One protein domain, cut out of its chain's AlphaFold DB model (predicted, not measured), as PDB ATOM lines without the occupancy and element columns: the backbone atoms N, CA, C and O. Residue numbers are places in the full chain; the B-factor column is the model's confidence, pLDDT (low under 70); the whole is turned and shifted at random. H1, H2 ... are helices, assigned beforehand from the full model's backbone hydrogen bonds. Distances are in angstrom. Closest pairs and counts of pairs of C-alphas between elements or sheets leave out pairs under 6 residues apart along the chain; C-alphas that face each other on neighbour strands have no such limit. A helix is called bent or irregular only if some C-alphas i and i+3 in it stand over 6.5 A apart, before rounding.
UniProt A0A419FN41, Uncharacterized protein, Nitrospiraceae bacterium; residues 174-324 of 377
ATOM      1  N   TYR A 174      -5.640 -29.760   3.536       85.62
ATOM      2  CA  TYR A 174      -5.169 -31.132   3.377       85.62
ATOM      3  C   TYR A 174      -5.406 -31.656   1.951       85.62
ATOM      4  O   TYR A 174      -4.479 -32.165   1.318       85.62
ATOM      5  N   ALA A 175      -6.587 -31.420   1.377       81.75
ATOM      6  CA  ALA A 175      -6.898 -31.742  -0.015       81.75
ATOM      7  C   ALA A 175      -5.963 -31.009  -0.997       81.75
ATOM      8  O   ALA A 175      -5.518 -31.582  -1.996       81.75
ATOM      9  N   LYS A 176      -5.590 -29.754  -0.694       81.88
ATOM     10  CA  LYS A 176      -4.544 -29.036  -1.447       81.88
ATOM     11  C   LYS A 176      -3.204 -29.755  -1.375       81.88
ATOM     12  O   LYS A 176      -2.545 -29.892  -2.404       81.88
ATOM     13  N   ALA A 177      -2.796 -30.196  -0.188       88.75
ATOM     14  CA  ALA A 177      -1.541 -30.908  -0.004       88.75
ATOM     15  C   ALA A 177      -1.506 -32.216  -0.803       88.75
ATOM     16  O   ALA A 177      -0.586 -32.408  -1.594       88.75
ATOM     17  N   ARG A 178      -2.553 -33.044  -0.694       86.69
ATOM     18  CA  ARG A 178      -2.736 -34.284  -1.472       86.69
ATOM     19  C   ARG A 178      -2.615 -34.045  -2.971       86.69
ATOM     20  O   ARG A 178      -1.891 -34.747  -3.672       86.69
ATOM     21  N   TYR A 179      -3.276 -33.003  -3.465       82.94
ATOM     22  CA  TYR A 179      -3.197 -32.650  -4.874       82.94
ATOM     23  C   TYR A 179      -1.783 -32.252  -5.317       82.94
ATOM     24  O   TYR A 179      -1.329 -32.632  -6.397       82.94
ATOM     25  N   ILE A 180      -1.070 -31.492  -4.482       84.62
ATOM     26  CA  ILE A 180       0.313 -31.102  -4.760       84.62
ATOM     27  C   ILE A 180       1.243 -32.318  -4.754       84.62
ATOM     28  O   ILE A 180       2.094 -32.419  -5.635       84.62
ATOM     29  N   ILE A 181       1.050 -33.262  -3.833       87.81
ATOM     30  CA  ILE A 181       1.806 -34.520  -3.783       87.81
ATOM     31  C   ILE A 181       1.629 -35.317  -5.075       87.81
ATOM     32  O   ILE A 181       2.623 -35.684  -5.693       87.81
ATOM     33  N   HIS A 182       0.395 -35.473  -5.559       82.75
ATOM     34  CA  HIS A 182       0.131 -36.175  -6.819       82.75
ATOM     35  C   HIS A 182       0.844 -35.524  -8.022       82.75
ATOM     36  O   HIS A 182       1.343 -36.201  -8.926       82.75
ATOM     37  N   MET A 183       0.939 -34.189  -8.039       80.19
ATOM     38  CA  MET A 183       1.714 -33.475  -9.057       80.19
ATOM     39  C   MET A 183       3.220 -33.753  -8.954       80.19
ATOM     40  O   MET A 183       3.876 -33.883  -9.989       80.19
ATOM     41  N   ILE A 184       3.757 -33.851  -7.734       87.12
ATOM     42  CA  ILE A 184       5.166 -34.198  -7.493       87.12
ATOM     43  C   ILE A 184       5.454 -35.625  -7.963       87.12
ATOM     44  O   ILE A 184       6.415 -35.843  -8.695       87.12
ATOM     45  N   GLU A 185       4.588 -36.577  -7.620       84.44
ATOM     46  CA  GLU A 185       4.684 -37.982  -8.044       84.44
ATOM     47  C   GLU A 185       4.586 -38.138  -9.568       84.44
ATOM     48  O   GLU A 185       5.221 -39.010 -10.155       84.44
ATOM     49  N   SER A 186       3.875 -37.224 -10.235       76.75
ATOM     50  CA  SER A 186       3.833 -37.119 -11.699       76.75
ATOM     51  C   SER A 186       5.111 -36.521 -12.322       76.75
ATOM     52  O   SER A 186       5.163 -36.307 -13.536       76.75
ATOM     53  N   GLY A 187       6.136 -36.218 -11.517       80.94
ATOM     54  CA  GLY A 187       7.446 -35.725 -11.950       80.94
ATOM     55  C   GLY A 187       7.589 -34.200 -12.015       80.94
ATOM     56  O   GLY A 187       8.553 -33.707 -12.604       80.94
ATOM     57  N   LEU A 188       6.652 -33.426 -11.454       79.44
ATOM     58  CA  LEU A 188       6.773 -31.964 -11.391       79.44
ATOM     59  C   LEU A 188       7.532 -31.528 -10.131       79.44
ATOM     60  O   LEU A 188       7.264 -32.007  -9.035       79.44
ATOM     61  N   SER A 189       8.442 -30.557 -10.254       85.44
ATOM     62  CA  SER A 189       9.070 -29.952  -9.071       85.44
ATOM     63  C   SER A 189       8.095 -29.024  -8.338       85.44
ATOM     64  O   SER A 189       7.212 -28.423  -8.961       85.44
ATOM     65  N   ILE A 190       8.279 -28.856  -7.026       84.50
ATOM     66  CA  ILE A 190       7.423 -27.985  -6.210       84.50
ATOM     67  C   ILE A 190       7.447 -26.529  -6.697       84.50
ATOM     68  O   ILE A 190       6.406 -25.883  -6.749       84.50
ATOM     69  N   GLU A 191       8.592 -26.040  -7.171       82.75
ATOM     70  CA  GLU A 191       8.739 -24.686  -7.717       82.75
ATOM     71  C   GLU A 191       7.909 -24.516  -8.995       82.75
ATOM     72  O   GLU A 191       7.225 -23.508  -9.183       82.75
ATOM     73  N   ASN A 192       7.923 -25.526  -9.871       77.88
ATOM     74  CA  ASN A 192       7.114 -25.524 -11.087       77.88
ATOM     75  C   ASN A 192       5.617 -25.585 -10.773       77.88
ATOM     76  O   ASN A 192       4.816 -24.966 -11.475       77.88
ATOM     77  N   ILE A 193       5.235 -26.327  -9.735       78.56
ATOM     78  CA  ILE A 193       3.853 -26.410  -9.266       78.56
ATOM     79  C   ILE A 193       3.386 -25.050  -8.743       78.56
ATOM     80  O   ILE A 193       2.373 -24.546  -9.225       78.56
ATOM     81  N   GLU A 194       4.133 -24.435  -7.822       77.31
ATOM     82  CA  GLU A 194       3.811 -23.128  -7.231       77.31
ATOM     83  C   GLU A 194       3.645 -22.046  -8.310       77.31
ATOM     84  O   GLU A 194       2.665 -21.296  -8.298       77.31
ATOM     85  N   LEU A 195       4.529 -22.033  -9.315       73.81
ATOM     86  CA  LEU A 195       4.417 -21.143 -10.474       73.81
ATOM     87  C   LEU A 195       3.141 -21.392 -11.295       73.81
ATOM     88  O   LEU A 195       2.467 -20.437 -11.681       73.81
ATOM     89  N   ARG A 196       2.793 -22.657 -11.564       67.69
ATOM     90  CA  ARG A 196       1.625 -23.030 -12.387       67.69
ATOM     91  C   ARG A 196       0.292 -22.716 -11.717       67.69
ATOM     92  O   ARG A 196      -0.649 -22.340 -12.410       67.69
ATOM     93  N   ILE A 197       0.204 -22.876 -10.399       67.00
ATOM     94  CA  ILE A 197      -1.022 -22.610  -9.631       67.00
ATOM     95  C   ILE A 197      -1.139 -21.138  -9.205       67.00
ATOM     96  O   ILE A 197      -2.191 -20.723  -8.718       67.00
ATOM     97  N   GLY A 198      -0.081 -20.345  -9.409       62.78
ATOM     98  CA  GLY A 198      -0.025 -18.930  -9.040       62.78
ATOM     99  C   GLY A 198       0.214 -18.688  -7.547       62.78
ATOM    100  O   GLY A 198      -0.141 -17.624  -7.037       62.78
ATOM    101  N   ASP A 199       0.803 -19.651  -6.838       68.44
ATOM    102  CA  ASP A 199       1.115 -19.526  -5.417       68.44
ATOM    103  C   ASP A 199       2.431 -18.773  -5.201       68.44
ATOM    104  O   ASP A 199       3.523 -19.334  -5.195       68.44
ATOM    105  N   LYS A 200       2.314 -17.461  -5.001       58.09
ATOM    106  CA  LYS A 200       3.464 -16.571  -4.799       58.09
ATOM    107  C   LYS A 200       4.036 -16.603  -3.377       58.09
ATOM    108  O   LYS A 200       5.084 -16.007  -3.153       58.09
ATOM    109  N   GLN A 201       3.351 -17.230  -2.417       62.25
ATOM    110  CA  GLN A 201       3.696 -17.153  -0.989       62.25
ATOM    111  C   GLN A 201       4.414 -18.410  -0.473       62.25
ATOM    112  O   GLN A 201       4.716 -18.496   0.717       62.25
ATOM    113  N   GLY A 202       4.690 -19.386  -1.345       67.06
ATOM    114  CA  GLY A 202       5.322 -20.649  -0.955       67.06
ATOM    115  C   GLY A 202       4.430 -21.505  -0.051       67.06
ATOM    116  O   GLY A 202       4.922 -22.257   0.797       67.06
ATOM    117  N   SER A 203       3.107 -21.338  -0.157       74.12
ATOM    118  CA  SER A 203       2.157 -22.112   0.640       74.12
ATOM    119  C   SER A 203       2.126 -23.575   0.192       74.12
ATOM    120  O   SER A 203       1.924 -24.459   1.020       74.12
ATOM    121  N   GLY A 204       2.401 -23.857  -1.082       80.94
ATOM    122  CA  GLY A 204       2.460 -25.187  -1.669       80.94
ATOM    123  C   GLY A 204       3.536 -26.045  -1.020       80.94
ATOM    124  O   GLY A 204       3.236 -27.134  -0.535       80.94
ATOM    125  N   ARG A 205       4.760 -25.526  -0.887       87.75
ATOM    126  CA  ARG A 205       5.831 -26.221  -0.163       87.75
ATOM    127  C   ARG A 205       5.443 -26.531   1.280       87.75
ATOM    128  O   ARG A 205       5.698 -27.623   1.773       87.75
ATOM    129  N   LYS A 206       4.791 -25.581   1.950       89.50
ATOM    130  CA  LYS A 206       4.313 -25.754   3.325       89.50
ATOM    131  C   LYS A 206       3.278 -26.876   3.442       89.50
ATOM    132  O   LYS A 206       3.362 -27.673   4.369       89.50
ATOM    133  N   ASN A 207       2.350 -26.957   2.487       89.38
ATOM    134  CA  ASN A 207       1.386 -28.054   2.394       89.38
ATOM    135  C   ASN A 207       2.102 -29.409   2.268       89.38
ATOM    136  O   ASN A 207       1.787 -30.335   3.008       89.38
ATOM    137  N   VAL A 208       3.099 -29.511   1.384       91.12
ATOM    138  CA  VAL A 208       3.865 -30.754   1.182       91.12
ATOM    139  C   VAL A 208       4.602 -31.173   2.451       91.12
ATOM    140  O   VAL A 208       4.514 -32.333   2.838       91.12
ATOM    141  N   ILE A 209       5.277 -30.234   3.121       93.31
ATOM    142  CA  ILE A 209       5.987 -30.509   4.378       93.31
ATOM    143  C   ILE A 209       5.012 -31.056   5.426       93.31
ATOM    144  O   ILE A 209       5.262 -32.119   5.977       93.31
ATOM    145  N   CYS A 210       3.874 -30.390   5.660       93.00
ATOM    146  CA  CYS A 210       2.871 -30.867   6.617       93.00
ATOM    147  C   CYS A 210       2.333 -32.259   6.266       93.00
ATOM    148  O   CYS A 210       2.198 -33.097   7.152       93.00
ATOM    149  N   TYR A 211       2.050 -32.520   4.988       92.00
ATOM    150  CA  TYR A 211       1.578 -33.831   4.540       92.00
ATOM    151  C   TYR A 211       2.601 -34.931   4.830       92.00
ATOM    152  O   TYR A 211       2.269 -35.970   5.393       92.00
ATOM    153  N   LYS A 212       3.866 -34.677   4.494       92.31
ATOM    154  CA  LYS A 212       4.965 -35.622   4.705       92.31
ATOM    155  C   LYS A 212       5.281 -35.817   6.185       92.31
ATOM    156  O   LYS A 212       5.583 -36.934   6.575       92.31
ATOM    157  N   MET A 213       5.115 -34.786   7.018       92.31
ATOM    158  CA  MET A 213       5.209 -34.910   8.477       92.31
ATOM    159  C   MET A 213       4.140 -35.850   9.043       92.31
ATOM    160  O   MET A 213       4.453 -36.656   9.910       92.31
ATOM    161  N   ILE A 214       2.893 -35.760   8.564       90.31
ATOM    162  CA  ILE A 214       1.814 -36.667   8.992       90.31
ATOM    163  C   ILE A 214       2.104 -38.093   8.523       90.31
ATOM    164  O   ILE A 214       1.943 -39.031   9.297       90.31
ATOM    165  N   LYS A 215       2.587 -38.263   7.287       89.38
ATOM    166  CA  LYS A 215       2.987 -39.580   6.778       89.38
ATOM    167  C   LYS A 215       4.122 -40.193   7.608       89.38
ATOM    168  O   LYS A 215       4.013 -41.338   8.016       89.38
ATOM    169  N   GLN A 216       5.165 -39.416   7.901       90.56
ATOM    170  CA  GLN A 216       6.270 -39.848   8.757       90.56
ATOM    171  C   GLN A 216       5.766 -40.217  10.161       90.56
ATOM    172  O   GLN A 216       6.138 -41.249  10.698       90.56
ATOM    173  N   ALA A 217       4.851 -39.430  10.733       89.81
ATOM    174  CA  ALA A 217       4.233 -39.745  12.019       89.81
ATOM    175  C   ALA A 217       3.432 -41.060  12.000       89.81
ATOM    176  O   ALA A 217       3.486 -41.802  12.972       89.81
ATOM    177  N   HIS A 218       2.723 -41.369  10.909       87.12
ATOM    178  CA  HIS A 218       2.041 -42.659  10.742       87.12
ATOM    179  C   HIS A 218       3.007 -43.850  10.694       87.12
ATOM    180  O   HIS A 218       2.628 -44.947  11.088       87.12
ATOM    181  N   GLU A 219       4.219 -43.653  10.173       87.69
ATOM    182  CA  GLU A 219       5.244 -44.701  10.091       87.69
ATOM    183  C   GLU A 219       5.979 -44.891  11.432       87.69
ATOM    184  O   GLU A 219       6.383 -46.006  11.752       87.69
ATOM    185  N   GLU A 220       6.113 -43.825  12.228       87.38
ATOM    186  CA  GLU A 220       6.873 -43.806  13.489       87.38
ATOM    187  C   GLU A 220       6.020 -44.055  14.748       87.38
ATOM    188  O   GLU A 220       6.559 -44.428  15.792       87.38
ATOM    189  N   PHE A 221       4.703 -43.813  14.708       85.75
ATOM    190  CA  PHE A 221       3.836 -43.864  15.891       85.75
ATOM    191  C   PHE A 221       2.768 -44.958  15.825       85.75
ATOM    192  O   PHE A 221       2.066 -45.112  14.833       85.75
ATOM    193  N   ASP A 222       2.556 -45.628  16.961       76.25
ATOM    194  CA  ASP A 222       1.565 -46.705  17.113       76.25
ATOM    195  C   ASP A 222       0.122 -46.218  17.383       76.25
ATOM    196  O   ASP A 222      -0.766 -47.031  17.647       76.25
ATOM    197  N   TYR A 223      -0.136 -44.904  17.378       71.69
ATOM    198  CA  TYR A 223      -1.458 -44.330  17.664       71.69
ATOM    199  C   TYR A 223      -2.045 -43.587  16.461       71.69
ATOM    200  O   TYR A 223      -1.340 -43.186  15.537       71.69
ATOM    201  N   ASP A 224      -3.367 -43.415  16.477       73.31
ATOM    202  CA  ASP A 224      -4.105 -42.851  15.353       73.31
ATOM    203  C   ASP A 224      -3.824 -41.350  15.178       73.31
ATOM    204  O   ASP A 224      -4.341 -40.507  15.913       73.31
ATOM    205  N   VAL A 225      -3.028 -41.006  14.165       74.44
ATOM    206  CA  VAL A 225      -2.769 -39.612  13.772       74.44
ATOM    207  C   VAL A 225      -3.757 -39.093  12.719       74.44
ATOM    208  O   VAL A 225      -3.578 -37.985  12.214       74.44
ATOM    209  N   SER A 226      -4.842 -39.819  12.413       71.88
ATOM    210  CA  SER A 226      -5.838 -39.413  11.405       71.88
ATOM    211  C   SER A 226      -6.478 -38.056  11.714       71.88
ATOM    212  O   SER A 226      -6.779 -37.297  10.791       71.88
ATOM    213  N   LEU A 227      -6.604 -37.679  12.994       74.88
ATOM    214  CA  LEU A 227      -7.082 -36.349  13.412       74.88
ATOM    215  C   LEU A 227      -6.202 -35.197  12.891       74.88
ATOM    216  O   LEU A 227      -6.689 -34.077  12.711       74.88
ATOM    217  N   ALA A 228      -4.930 -35.461  12.576       75.31
ATOM    218  CA  ALA A 228      -4.035 -34.475  11.978       75.31
ATOM    219  C   ALA A 228      -4.512 -33.999  10.595       75.31
ATOM    220  O   ALA A 228      -4.216 -32.869  10.197       75.31
ATOM    221  N   THR A 229      -5.274 -34.827   9.872       73.94
ATOM    222  CA  THR A 229      -5.870 -34.453   8.579       73.94
ATOM    223  C   THR A 229      -6.987 -33.418   8.751       73.94
ATOM    224  O   THR A 229      -7.054 -32.456   7.985       73.94
ATOM    225  N   GLN A 230      -7.797 -33.533   9.811       73.69
ATOM    226  CA  GLN A 230      -8.898 -32.611  10.111       73.69
ATOM    227  C   GLN A 230      -8.391 -31.224  10.527       73.69
ATOM    228  O   GLN A 230      -8.897 -30.196  10.073       73.69
ATOM    229  N   TYR A 231      -7.345 -31.180  11.352       77.00
ATOM    230  CA  TYR A 231      -6.754 -29.940  11.866       77.00
ATOM    231  C   TYR A 231      -5.464 -29.556  11.127       77.00
ATOM    232  O   TYR A 231      -4.592 -28.865  11.658       77.00
ATOM    233  N   PHE A 232      -5.341 -29.950   9.858       87.44
ATOM    234  CA  PHE A 232      -4.149 -29.712   9.040       87.44
ATOM    235  C   PHE A 232      -3.733 -28.232   8.980       87.44
ATOM    236  O   PHE A 232      -2.548 -27.893   8.945       87.44
ATOM    237  N   SER A 233      -4.705 -27.316   9.028       88.69
ATOM    238  CA  SER A 233      -4.459 -25.870   9.070       88.69
ATOM    239  C   SER A 233      -3.705 -25.421  10.332       88.69
ATOM    240  O   SER A 233      -2.919 -24.474  10.259       88.69
ATOM    241  N   TYR A 234      -3.876 -26.117  11.460       93.12
ATOM    242  CA  TYR A 234      -3.171 -25.841  12.712       93.12
ATOM    243  C   TYR A 234      -1.714 -26.286  12.593       93.12
ATOM    244  O   TYR A 234      -0.815 -25.522  12.944       93.12
ATOM    245  N   LEU A 235      -1.452 -27.454  11.993       92.88
ATOM    246  CA  LEU A 235      -0.087 -27.893  11.689       92.88
ATOM    247  C   LEU A 235       0.617 -26.916  10.748       92.88
ATOM    248  O   LEU A 235       1.753 -26.508  11.002       92.88
ATOM    249  N   MET A 236      -0.077 -26.473   9.695       92.19
ATOM    250  CA  MET A 236       0.440 -25.436   8.811       92.19
ATOM    251  C   MET A 236       0.753 -24.160   9.592       92.19
ATOM    252  O   MET A 236       1.828 -23.587   9.417       92.19
ATOM    253  N   LEU A 237      -0.143 -23.674  10.453       93.62
ATOM    254  CA  LEU A 237       0.131 -22.483  11.256       93.62
ATOM    255  C   LEU A 237       1.384 -22.673  12.121       93.62
ATOM    256  O   LEU A 237       2.273 -21.816  12.069       93.62
ATOM    257  N   SER A 238       1.485 -23.816  12.801       95.31
ATOM    258  CA  SER A 238       2.599 -24.220  13.662       95.31
ATOM    259  C   SER A 238       3.940 -24.193  12.936       95.31
ATOM    260  O   SER A 238       4.824 -23.431  13.324       95.31
ATOM    261  N   ILE A 239       4.088 -24.895  11.806       93.56
ATOM    262  CA  ILE A 239       5.355 -24.884  11.052       93.56
ATOM    263  C   ILE A 239       5.637 -23.533  10.377       93.56
ATOM    264  O   ILE A 239       6.734 -23.283   9.882       93.56
ATOM    265  N   GLY A 240       4.652 -22.630  10.329       92.25
ATOM    266  CA  GLY A 240       4.865 -21.234   9.947       92.25
ATOM    267  C   GLY A 240       5.690 -20.461  10.971       92.25
ATOM    268  O   GLY A 240       6.436 -19.557  10.589       92.25
ATOM    269  N   GLN A 241       5.611 -20.853  12.240       94.50
ATOM    270  CA  GLN A 241       6.288 -20.182  13.337       94.50
ATOM    271  C   GLN A 241       7.726 -20.679  13.461       94.50
ATOM    272  O   GLN A 241       7.980 -21.873  13.614       94.50
ATOM    273  N   LEU A 242       8.685 -19.750  13.424       94.12
ATOM    274  CA  LEU A 242      10.103 -20.082  13.581       94.12
ATOM    275  C   LEU A 242      10.408 -20.828  14.898       94.12
ATOM    276  O   LEU A 242      11.130 -21.817  14.824       94.12
ATOM    277  N   PRO A 243       9.852 -20.443  16.068       95.69
ATOM    278  CA  PRO A 243      10.120 -21.165  17.313       95.69
ATOM    279  C   PRO A 243       9.714 -22.640  17.267       95.69
ATOM    280  O   PRO A 243      10.469 -23.493  17.717       95.69
ATOM    281  N   ILE A 244       8.565 -22.947  16.657       97.38
ATOM    282  CA  ILE A 244       8.075 -24.324  16.530       97.38
ATOM    283  C   ILE A 244       8.922 -25.110  15.523       97.38
ATOM    284  O   ILE A 244       9.252 -26.263  15.774       97.38
ATOM    285  N   ARG A 245       9.347 -24.491  14.411       95.62
ATOM    286  CA  ARG A 245      10.302 -25.145  13.499       95.62
ATOM    287  C   ARG A 245      11.610 -25.496  14.201       95.62
ATOM    288  O   ARG A 245      12.065 -26.623  14.072       95.62
ATOM    289  N   ASN A 246      12.164 -24.573  14.984       95.88
ATOM    290  CA  ASN A 246      13.391 -24.825  15.739       95.88
ATOM    291  C   ASN A 246      13.208 -25.956  16.764       95.88
ATOM    292  O   ASN A 246      14.091 -26.800  16.890       95.88
ATOM    293  N   TYR A 247      12.063 -26.000  17.455       97.44
ATOM    294  CA  TYR A 247      11.715 -27.080  18.386       97.44
ATOM    295  C   TYR A 247      11.753 -28.457  17.707       97.44
ATOM    296  O   TYR A 247      12.368 -29.389  18.222       97.44
ATOM    297  N   LEU A 248      11.208 -28.536  16.493       96.94
ATOM    298  CA  LEU A 248      11.199 -29.735  15.650       96.94
ATOM    299  C   LEU A 248      12.525 -29.999  14.908       96.94
ATOM    300  O   LEU A 248      12.596 -30.903  14.083       96.94
ATOM    301  N   GLY A 249      13.570 -29.196  15.140       94.62
ATOM    302  CA  GLY A 249      14.854 -29.308  14.435       94.62
ATOM    303  C   GLY A 249      14.797 -28.974  12.942       94.62
ATOM    304  O   GLY A 249      15.677 -29.376  12.185       94.62
ATOM    305  N   MET A 250      13.779 -28.232  12.503       92.50
ATOM    306  CA  MET A 250      13.623 -27.800  11.117       92.50
ATOM    307  C   MET A 250      14.335 -26.470  10.846       92.50
ATOM    308  O   MET A 250      14.220 -25.509  11.609       92.50
ATOM    309  N   GLY A 251      15.009 -26.389   9.695       86.19
ATOM    310  CA  GLY A 251      15.633 -25.167   9.186       86.19
ATOM    311  C   GLY A 251      14.648 -24.189   8.533       86.19
ATOM    312  O   GLY A 251      13.457 -24.109   8.866       86.19
ATOM    313  N   LYS A 252      15.131 -23.405   7.561       88.19
ATOM    314  CA  LYS A 252      14.240 -22.548   6.762       88.19
ATOM    315  C   LYS A 252      13.340 -23.420   5.896       88.19
ATOM    316  O   LYS A 252      13.788 -24.422   5.358       88.19
ATOM    317  N   LEU A 253      12.104 -22.980   5.650       85.38
ATOM    318  CA  LEU A 253      11.120 -23.748   4.870       85.38
ATOM    319  C   LEU A 253      11.661 -24.284   3.532       85.38
ATOM    320  O   LEU A 253      11.346 -25.406   3.158       85.38
ATOM    321  N   LYS A 254      12.493 -23.504   2.830       85.88
ATOM    322  CA  LYS A 254      13.101 -23.887   1.543       85.88
ATOM    323  C   LYS A 254      14.176 -24.977   1.644       85.88
ATOM    324  O   LYS A 254      14.456 -25.621   0.645       85.88
ATOM    325  N   GLU A 255      14.772 -25.150   2.818       87.69
ATOM    326  CA  GLU A 255      15.880 -26.076   3.084       87.69
ATOM    327  C   GLU A 255      15.376 -27.416   3.656       87.69
ATOM    328  O   GLU A 255      16.115 -28.392   3.664       87.69
ATOM    329  N   ILE A 256      14.119 -27.477   4.112       87.88
ATOM    330  CA  ILE A 256      13.508 -28.692   4.674       87.88
ATOM    331  C   ILE A 256      13.329 -29.747   3.576       87.88
ATOM    332  O   ILE A 256      12.798 -29.432   2.504       87.88
ATOM    333  N   SER A 257      13.749 -30.984   3.862       87.06
ATOM    334  CA  SER A 257      13.533 -32.149   2.998       87.06
ATOM    335  C   SER A 257      12.039 -32.431   2.824       87.06
ATOM    336  O   SER A 257      11.261 -32.308   3.767       87.06
ATOM    337  N   LEU A 258      11.628 -32.786   1.606       86.88
ATOM    338  CA  LEU A 258      10.236 -33.143   1.316       86.88
ATOM    339  C   LEU A 258       9.963 -34.642   1.480       86.88
ATOM    340  O   LEU A 258       8.812 -35.043   1.358       86.88
ATOM    341  N   ASP A 259      10.983 -35.460   1.732       84.62
ATOM    342  CA  ASP A 259      10.802 -36.895   1.973       84.62
ATOM    343  C   ASP A 259      10.712 -37.178   3.472       84.62
ATOM    344  O   ASP A 259       9.688 -37.679   3.928       84.62
ATOM    345  N   GLU A 260      11.712 -36.728   4.230       86.38
ATOM    346  CA  GLU A 260      11.780 -36.825   5.692       86.38
ATOM    347  C   GLU A 260      11.910 -35.416   6.292       86.38
ATOM    348  O   GLU A 260      13.020 -34.898   6.462       86.38
ATOM    349  N   PRO A 261      10.787 -34.720   6.539       91.62
ATOM    350  CA  PRO A 261      10.816 -33.341   7.017       91.62
ATOM    351  C   PRO A 261      11.297 -33.208   8.467       91.62
ATOM    352  O   PRO A 261      11.801 -32.142   8.827       91.62
ATOM    353  N   ILE A 262      11.139 -34.253   9.291       94.88
ATOM    354  CA  ILE A 262      11.551 -34.260  10.698       94.88
ATOM    355  C   ILE A 262      12.786 -35.148  10.870       94.88
ATOM    356  O   ILE A 262      12.737 -36.322  10.506       94.88
ATOM    357  N   PRO A 263      13.891 -34.633  11.438       93.38
ATOM    358  CA  PRO A 263      15.047 -35.461  11.763       93.38
ATOM    359  C   PRO A 263      14.698 -36.569  12.767       93.38
ATOM    360  O   PRO A 263      13.968 -36.317  13.723       93.38
ATOM    361  N   ASN A 264      15.314 -37.749  12.644       90.75
ATOM    362  CA  ASN A 264      15.090 -38.877  13.568       90.75
ATOM    363  C   ASN A 264      15.372 -38.532  15.042       90.75
ATOM    364  O   ASN A 264      14.779 -39.094  15.954       90.75
ATOM    365  N   THR A 265      16.254 -37.562  15.300       94.62
ATOM    366  CA  THR A 265      16.543 -37.062  16.655       94.62
ATOM    367  C   THR A 265      15.434 -36.182  17.243       94.62
ATOM    368  O   THR A 265      15.573 -35.738  18.378       94.62
ATOM    369  N   LYS A 266      14.375 -35.894  16.474       96.44
ATOM    370  CA  LYS A 266      13.283 -34.964  16.804       96.44
ATOM    371  C   LYS A 266      11.883 -35.573  16.706       96.44
ATOM    372  O   LYS A 266      10.882 -34.857  16.666       96.44
ATOM    373  N   ILE A 267      11.810 -36.901  16.671       94.38
ATOM    374  CA  ILE A 267      10.552 -37.648  16.580       94.38
ATOM    375  C   ILE A 267       9.695 -37.474  17.845       94.38
ATOM    376  O   ILE A 267       8.482 -37.306  17.738       94.38
ATOM    377  N   GLU A 268      10.301 -37.384  19.031       94.56
ATOM    378  CA  GLU A 268       9.560 -37.101  20.272       94.56
ATOM    379  C   GLU A 268       8.956 -35.687  20.283       94.56
ATOM    380  O   GLU A 268       7.826 -35.484  20.722       94.56
ATOM    381  N   GLU A 269       9.655 -34.686  19.748       96.94
ATOM    382  CA  GLU A 269       9.116 -33.333  19.593       96.94
ATOM    383  C   GLU A 269       7.978 -33.274  18.568       96.94
ATOM    384  O   GLU A 269       7.005 -32.539  18.773       96.94
ATOM    385  N   LEU A 270       8.055 -34.072  17.496       95.25
ATOM    386  CA  LEU A 270       6.932 -34.263  16.579       95.25
ATOM    387  C   LEU A 270       5.738 -34.873  17.317       95.25
ATOM    388  O   LEU A 270       4.639 -34.328  17.225       95.25
ATOM    389  N   LYS A 271       5.955 -35.941  18.093       93.56
ATOM    390  CA  LYS A 271       4.913 -36.591  18.898       93.56
ATOM    391  C   LYS A 271       4.243 -35.606  19.852       93.56
ATOM    392  O   LYS A 271       3.016 -35.527  19.881       93.56
ATOM    393  N   ASN A 272       5.030 -34.811  20.576       95.38
ATOM    394  CA  ASN A 272       4.514 -33.779  21.474       95.38
ATOM    395  C   ASN A 272       3.651 -32.768  20.718       95.38
ATOM    396  O   ASN A 272       2.523 -32.507  21.128       95.38
ATOM    397  N   LEU A 273       4.135 -32.245  19.584       96.00
ATOM    398  CA  LEU A 273       3.369 -31.278  18.806       96.00
ATOM    399  C   LEU A 273       2.042 -31.864  18.312       96.00
ATOM    400  O   LEU A 273       1.008 -31.220  18.483       96.00
ATOM    401  N   LEU A 274       2.048 -33.056  17.708       93.38
ATOM    402  CA  LEU A 274       0.816 -33.685  17.222       93.38
ATOM    403  C   LEU A 274      -0.145 -33.970  18.382       93.38
ATOM    404  O   LEU A 274      -1.324 -33.648  18.279       93.38
ATOM    405  N   SER A 275       0.364 -34.448  19.520       92.62
ATOM    406  CA  SER A 275      -0.421 -34.650  20.742       92.62
ATOM    407  C   SER A 275      -1.045 -33.351  21.256       92.62
ATOM    408  O   SER A 275      -2.199 -33.348  21.682       92.62
ATOM    409  N   TRP A 276      -0.329 -32.223  21.226       95.38
ATOM    410  CA  TRP A 276      -0.880 -30.934  21.654       95.38
ATOM    411  C   TRP A 276      -1.935 -30.398  20.685       95.38
ATOM    412  O   TRP A 276      -2.910 -29.798  21.131       95.38
ATOM    413  N   LEU A 277      -1.756 -30.611  19.380       93.06
ATOM    414  CA  LEU A 277      -2.679 -30.116  18.359       93.06
ATOM    415  C   LEU A 277      -3.923 -30.996  18.197       93.06
ATOM    416  O   LEU A 277      -5.000 -30.470  17.937       93.06
ATOM    417  N   PHE A 278      -3.778 -32.317  18.310       88.81
ATOM    418  CA  PHE A 278      -4.786 -33.292  17.871       88.81
ATOM    419  C   PHE A 278      -5.193 -34.282  18.961       88.81
ATOM    420  O   PHE A 278      -6.215 -34.953  18.831       88.81
ATOM    421  N   GLY A 279      -4.447 -34.332  20.064       88.69
ATOM    422  CA  GLY A 279      -4.569 -35.407  21.037       88.69
ATOM    423  C   GLY A 279      -3.982 -36.719  20.519       88.69
ATOM    424  O   GLY A 279      -3.431 -36.789  19.423       88.69
ATOM    425  N   GLU A 280      -4.080 -37.752  21.345       85.00
ATOM    426  CA  GLU A 280      -3.655 -39.120  21.012       85.00
ATOM    427  C   GLU A 280      -4.850 -40.081  21.038       85.00
ATOM    428  O   GLU A 280      -4.953 -40.975  20.206       85.00
ATOM    429  N   ASP A 281      -5.781 -39.880  21.976       80.69
ATOM    430  CA  ASP A 281      -6.999 -40.673  22.121       80.69
ATOM    431  C   ASP A 281      -8.057 -39.929  22.971       80.69
ATOM    432  O   ASP A 281      -7.936 -38.739  23.281       80.69
ATOM    433  N   LYS A 282      -9.114 -40.641  23.390       77.19
ATOM    434  CA  LYS A 282     -10.182 -40.097  24.251       77.19
ATOM    435  C   LYS A 282      -9.695 -39.628  25.630       77.19
ATOM    436  O   LYS A 282     -10.340 -38.764  26.226       77.19
ATOM    437  N   ASN A 283      -8.605 -40.197  26.137       82.12
ATOM    438  CA  ASN A 283      -8.028 -39.895  27.447       82.12
ATOM    439  C   ASN A 283      -7.000 -38.762  27.365       82.12
ATOM    440  O   ASN A 283      -6.804 -38.029  28.335       82.12
ATOM    441  N   ARG A 284      -6.368 -38.588  26.204       86.62
ATOM    442  CA  ARG A 284      -5.334 -37.585  25.955       86.62
ATOM    443  C   ARG A 284      -5.768 -36.648  24.830       86.62
ATOM    444  O   ARG A 284      -5.252 -36.694  23.721       86.62
ATOM    445  N   LYS A 285      -6.738 -35.789  25.156       89.19
ATOM    446  CA  LYS A 285      -7.339 -34.777  24.266       89.19
ATOM    447  C   LYS A 285      -6.348 -33.681  23.849       89.19
ATOM    448  O   LYS A 285      -5.405 -33.453  24.611       89.19
ATOM    449  N   PRO A 286      -6.568 -32.976  22.719       92.19
ATOM    450  CA  PRO A 286      -5.790 -31.796  22.337       92.19
ATOM    451  C   PRO A 286      -5.618 -30.796  23.483       92.19
ATOM    452  O   PRO A 286      -6.458 -30.708  24.375       92.19
ATOM    453  N   VAL A 287      -4.513 -30.058  23.445       95.06
ATOM    454  CA  VAL A 287      -4.261 -28.922  24.343       95.06
ATOM    455  C   VAL A 287      -4.638 -27.598  23.680       95.06
ATOM    456  O   VAL A 287      -4.966 -26.638  24.366       95.06
ATOM    457  N   ILE A 288      -4.548 -27.536  22.350       94.44
ATOM    458  CA  ILE A 288      -4.891 -26.352  21.569       94.44
ATOM    459  C   ILE A 288      -6.361 -26.431  21.170       94.44
ATOM    460  O   ILE A 288      -6.734 -27.296  20.378       94.44
ATOM    461  N   ASP A 289      -7.155 -25.483  21.659       89.50
ATOM    462  CA  ASP A 289      -8.569 -25.351  21.301       89.50
ATOM    463  C   ASP A 289      -8.767 -24.313  20.185       89.50
ATOM    464  O   ASP A 289      -9.644 -24.454  19.330       89.50
ATOM    465  N   ASP A 290      -7.929 -23.269  20.156       90.38
ATOM    466  CA  ASP A 290      -7.987 -22.198  19.159       90.38
ATOM    467  C   ASP A 290      -6.627 -21.985  18.489       90.38
ATOM    468  O   ASP A 290      -5.591 -21.824  19.132       90.38
ATOM    469  N   SER A 291      -6.627 -21.887  17.158       91.19
ATOM    470  CA  SER A 291      -5.422 -21.630  16.355       91.19
ATOM    471  C   SER A 291      -4.561 -20.447  16.839       91.19
ATOM    472  O   SER A 291      -3.344 -20.444  16.644       91.19
ATOM    473  N   ARG A 292      -5.152 -19.434  17.486       92.19
ATOM    474  CA  ARG A 292      -4.441 -18.265  18.027       92.19
ATOM    475  C   ARG A 292      -3.503 -18.643  19.167       92.19
ATOM    476  O   ARG A 292      -2.431 -18.041  19.262       92.19
ATOM    477  N   GLU A 293      -3.843 -19.658  19.955       95.56
ATOM    478  CA  GLU A 293      -3.042 -20.151  21.081       95.56
ATOM    479  C   GLU A 293      -1.678 -20.675  20.629       95.56
ATOM    480  O   GLU A 293      -0.681 -20.505  21.332       95.56
ATOM    481  N   ILE A 294      -1.595 -21.201  19.400       96.81
ATOM    482  CA  ILE A 294      -0.326 -21.590  18.776       96.81
ATOM    483  C   ILE A 294       0.612 -20.384  18.745       96.81
ATOM    484  O   ILE A 294       1.752 -20.448  19.201       96.81
ATOM    485  N   THR A 295       0.127 -19.257  18.223       94.12
ATOM    486  CA  THR A 295       0.935 -18.040  18.078       94.12
ATOM    487  C   THR A 295       1.141 -17.288  19.387       94.12
ATOM    488  O   THR A 295       2.208 -16.711  19.567       94.12
ATOM    489  N   GLN A 296       0.152 -17.287  20.282       91.25
ATOM    490  CA  GLN A 296       0.172 -16.514  21.525       91.25
ATOM    491  C   GLN A 296       0.977 -17.197  22.628       91.25
ATOM    492  O   GLN A 296       1.734 -16.522  23.319       91.25
ATOM    493  N   TYR A 297       0.849 -18.519  22.753       95.25
ATOM    494  CA  TYR A 297       1.394 -19.268  23.881       95.25
ATOM    495  C   TYR A 297       2.422 -20.294  23.422       95.25
ATOM    496  O   TYR A 297       3.583 -20.231  23.830       95.25
ATOM    497  N   LEU A 298       2.045 -21.193  22.505       97.25
ATOM    498  CA  LEU A 298       2.885 -22.341  22.155       97.25
ATOM    499  C   LEU A 298       4.252 -21.919  21.597       97.25
ATOM    500  O   LEU A 298       5.262 -22.522  21.944       97.25
ATOM    501  N   THR A 299       4.322 -20.846  20.797       96.31
ATOM    502  CA  THR A 299       5.608 -20.322  20.285       96.31
ATOM    503  C   THR A 299       6.588 -19.863  21.366       96.31
ATOM    504  O   THR A 299       7.789 -19.786  21.092       96.31
ATOM    505  N   HIS A 300       6.101 -19.532  22.561       95.06
ATOM    506  CA  HIS A 300       6.923 -19.175  23.713       95.06
ATOM    507  C   HIS A 300       7.274 -20.420  24.522       95.06
ATOM    508  O   HIS A 300       8.450 -20.634  24.805       95.06
ATOM    509  N   VAL A 301       6.284 -21.282  24.782       97.06
ATOM    510  CA  VAL A 301       6.458 -22.542  25.520       97.06
ATOM    511  C   VAL A 301       7.555 -23.404  24.906       97.06
ATOM    512  O   VAL A 301       8.484 -23.787  25.604       97.06
ATOM    513  N   VAL A 302       7.539 -23.621  23.587       97.44
ATOM    514  CA  VAL A 302       8.525 -24.489  22.908       97.44
ATOM    515  C   VAL A 302       9.976 -23.995  22.974       97.44
ATOM    516  O   VAL A 302      10.887 -24.711  22.562       97.44
ATOM    517  N   LYS A 303      10.217 -22.769  23.459       95.31
ATOM    518  CA  LYS A 303      11.568 -22.230  23.675       95.31
ATOM    519  C   LYS A 303      12.140 -22.583  25.048       95.31
ATOM    520  O   LYS A 303      13.350 -22.467  25.217       95.31
ATOM    521  N   SER A 304      11.300 -22.976  26.003       95.19
ATOM    522  CA  SER A 304      11.698 -23.321  27.368       95.19
ATOM    523  C   SER A 304      11.545 -24.831  27.585       95.19
ATOM    524  O   SER A 304      10.420 -25.334  27.569       95.19
ATOM    525  N   PRO A 305      12.648 -25.580  27.792       94.88
ATOM    526  CA  PRO A 305      12.577 -27.010  28.091       94.88
ATOM    527  C   PRO A 305      11.708 -27.327  29.314       94.88
ATOM    528  O   PRO A 305      10.941 -28.286  29.279       94.88
ATOM    529  N   GLU A 306      11.770 -26.490  30.353       94.44
ATOM    530  CA  GLU A 306      10.956 -26.622  31.567       94.44
ATOM    531  C   GLU A 306       9.458 -26.465  31.267       94.44
ATOM    532  O   GLU A 306       8.649 -27.298  31.673       94.44
ATOM    533  N   ALA A 307       9.084 -25.448  30.483       96.19
ATOM    534  CA  ALA A 307       7.695 -25.227  30.086       96.19
ATOM    535  C   ALA A 307       7.159 -26.359  29.196       96.19
ATOM    536  O   ALA A 307       6.009 -26.775  29.341       96.19
ATOM    537  N   VAL A 308       7.987 -26.891  28.289       97.81
ATOM    538  CA  VAL A 308       7.642 -28.063  27.467       97.81
ATOM    539  C   VAL A 308       7.418 -29.294  28.340       97.81
ATOM    540  O   VAL A 308       6.424 -29.998  28.158       97.81
ATOM    541  N   GLU A 309       8.309 -29.559  29.296       97.00
ATOM    542  CA  GLU A 309       8.166 -30.687  30.218       97.00
ATOM    543  C   GLU A 309       6.895 -30.555  31.066       97.00
ATOM    544  O   GLU A 309       6.149 -31.527  31.220       97.00
ATOM    545  N   TYR A 310       6.604 -29.346  31.554       96.38
ATOM    546  CA  TYR A 310       5.365 -29.047  32.260       96.38
ATOM    547  C   TYR A 310       4.145 -29.319  31.372       96.38
ATOM    548  O   TYR A 310       3.264 -30.083  31.769       96.38
ATOM    549  N   LEU A 311       4.115 -28.774  30.150       97.62
ATOM    550  CA  LEU A 311       3.014 -28.960  29.201       97.62
ATOM    551  C   LEU A 311       2.776 -30.440  28.880       97.62
ATOM    552  O   LEU A 311       1.632 -30.893  28.833       97.62
ATOM    553  N   ASN A 312       3.847 -31.214  28.707       96.38
ATOM    554  CA  ASN A 312       3.773 -32.647  28.431       96.38
ATOM    555  C   ASN A 312       3.150 -33.457  29.575       96.38
ATOM    556  O   ASN A 312       2.466 -34.456  29.312       96.38
ATOM    557  N   LYS A 313       3.373 -33.030  30.824       94.56
ATOM    558  CA  LYS A 313       2.840 -33.676  32.034       94.56
ATOM    559  C   LYS A 313       1.418 -33.228  32.358       94.56
ATOM    560  O   LYS A 313       0.571 -34.068  32.644       94.56
ATOM    561  N   THR A 314       1.159 -31.923  32.337       95.12
ATOM    562  CA  THR A 314      -0.085 -31.334  32.862       95.12
ATOM    563  C   THR A 314      -1.127 -31.067  31.791       95.12
ATOM    564  O   THR A 314      -2.308 -30.962  32.115       95.12
ATOM    565  N   ARG A 315      -0.705 -30.944  30.524       95.25
ATOM    566  CA  ARG A 315      -1.546 -30.540  29.389       95.25
ATOM    567  C   ARG A 315      -2.226 -29.174  29.581       95.25
ATOM    568  O   ARG A 315      -3.240 -28.908  28.949       95.25
ATOM    569  N   ARG A 316      -1.668 -28.301  30.431       94.62
ATOM    570  CA  ARG A 316      -2.153 -26.930  30.667       94.62
ATOM    571  C   ARG A 316      -1.241 -25.918  29.979       94.62
ATOM    572  O   ARG A 316      -0.141 -25.650  30.456       94.62
ATOM    573  N   LEU A 317      -1.684 -25.378  28.843       96.19
ATOM    574  CA  LEU A 317      -0.870 -24.486  28.008       96.19
ATOM    575  C   LEU A 317      -0.595 -23.132  28.653       96.19
ATOM    576  O   LEU A 317       0.523 -22.635  28.561       96.19
ATOM    577  N   GLN A 318      -1.609 -22.539  29.273       91.81
ATOM    578  CA  GLN A 318      -1.523 -21.221  29.890       91.81
ATOM    579  C   GLN A 318      -0.544 -21.252  31.073       91.81
ATOM    580  O   GLN A 318       0.368 -20.440  31.125       91.81
ATOM    581  N   ASP A 319      -0.620 -22.271  31.923       91.62
ATOM    582  CA  ASP A 319       0.348 -22.489  33.002       91.62
ATOM    583  C   ASP A 319       1.765 -22.750  32.475       91.62
ATOM    584  O   ASP A 319       2.737 -22.220  32.998       91.62
ATOM    585  N   ALA A 320       1.911 -23.547  31.409       94.62
ATOM    586  CA  ALA A 320       3.218 -23.740  30.784       94.62
ATOM    587  C   ALA A 320       3.787 -22.414  30.254       94.62
ATOM    588  O   ALA A 320       4.994 -22.198  30.272       94.62
ATOM    589  N   TYR A 321       2.923 -21.522  29.775       93.06
ATOM    590  CA  TYR A 321       3.306 -20.203  29.297       93.06
ATOM    591  C   TYR A 321       3.764 -19.269  30.424       93.06
ATOM    592  O   TYR A 321       4.725 -18.529  30.212       93.06
ATOM    593  N   GLU A 322       3.150 -19.348  31.607       88.19
ATOM    594  CA  GLU A 322       3.574 -18.632  32.824       88.19
ATOM    595  C   GLU A 322       5.014 -18.989  33.237       88.19
ATOM    596  O   GLU A 322       5.738 -18.152  33.766       88.19
ATOM    597  N   LEU A 323       5.482 -20.200  32.912       88.62
ATOM    598  CA  LEU A 323       6.869 -20.642  33.127       88.62
ATOM    599  C   LEU A 323       7.864 -20.096  32.083       88.62
ATOM    600  O   LEU A 323       8.984 -20.595  31.951       88.62
ATOM    601  N   THR A 324       7.464 -19.109  31.281       89.94
ATOM    602  CA  THR A 324       8.307 -18.502  30.245       89.94
ATOM    603  C   THR A 324       8.335 -16.985  30.362       89.94
ATOM    604  O   THR A 324       7.415 -16.373  30.893       89.94
TER     605      THR A 324
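AT A GLANCE: This is residues 174 to 324 of the 377 residues of an uncharacterized protein of Nitrospiraceae bacterium (UniProt A0A419FN41). What does the model look like as a whole? It is an elongated body of crossed helices, built up from one end to the other roughly in chain order: H1 and H2 make one end, H3 and H5 cross in the middle, and the helical hairpin of H9 and H10 makes the other end. H6, H7 and H8 fill the space between the middle and that hairpin, and short H4 packs on one end of H7. What is it made of, and how large is it? The printed part has 151 residues with ten named helices, H1 to H10 in chain order, and no named strand; its class is all helix. It is compact, with a radius of gyration of the C-alphas of 15.5 A, and spans 46 by 28 by 28 A.

HOW THE PARTS SIT: What does the longest helix touch near its beginning? H3, residues 203 to 220, is the hub, touching four other helices. Its residues 204 to 211 touch H1, residues 174 to 185, about perpendicular at 90 degrees, the closest C-alphas being those of Ala 177 and Asn 207, 4.7 A apart. Its residues 204 to 205 touch H2, residues 190 to 197, at a steep tilt of 51 degrees, opposite ways, with the C-alphas of Glu 194 and Gly 204 closest at 6.1 A. What else touches it? Residues 206 to 210 touch H5, residues 232 to 240, only just about perpendicular at 72 degrees, with the C-alphas of Cys 210 and Met 236 closest at 6.3 A. Residues 217 to 220 only just touch residues 267 to 271 of H7, residues 264 to 278, with 3 pairs of C-alphas within 8 A, the closest being Ala 217 and Lys 271 at 7.6 A. H4, residues 227 to 230, touches H7, the closest C-alphas being those of Leu 227 and Phe 278, 5.9 A apart. What comes next toward the far end? H8, residues 291 to 301, touches H5 at a steep tilt of 41 degrees, the same way, with the C-alphas of Tyr 234 and Ser 291 closest at 6.0 A. It also touches H6, residues 242 to 247, where the C-alphas of Pro 243 and Thr 299 are closest at 5.5 A. H9, residues 305 to 314, and H10, residues 317 to 322, form a hairpin at 41 degrees, and H10 touches H8 with the C-alphas of Val 301 and Tyr 321 closest at 5.4 A. How are the helix backbones formed? In H1, H2, H3, H5, H6, H9 and H10 every O i to N i+4 pair is within hydrogen-bond range; H7 has 9 of 11, H8 has 4 of 7, and H4 is too short for such a pair. H7 is irregular, C-alphas 265 and 268 being 7.9 A apart, and H8 is only just irregular, C-alphas 296 and 299 being 6.8 A apart.

IN THESE COORDINATES: Where do the first and last helices lie? H1 begins at C-alpha 174 at (-5.169, -31.132, 3.377), and H10 ends at C-alpha 322 at (3.574, -18.632, 32.824). How long are the longer helices from first to last C-alpha? H3 measures 25.7 A, H7 21.1 A, H1 16.6 A, H8 15.0 A and H9 14.2 A.

THE WHOLE: How far does it reach, and is it cut? The two C-alphas farthest apart, those of Ser 186 and Glu 322, are 48.2 A apart, and the printed part has no cut. Which links are long, and where is confidence low? The links from H6 to H7, residues 248 to 263, and from H7 to H8, residues 279 to 290, are long. The mean pLDDT of the printed part is 88.1, and residues 196 to 202 are under 70.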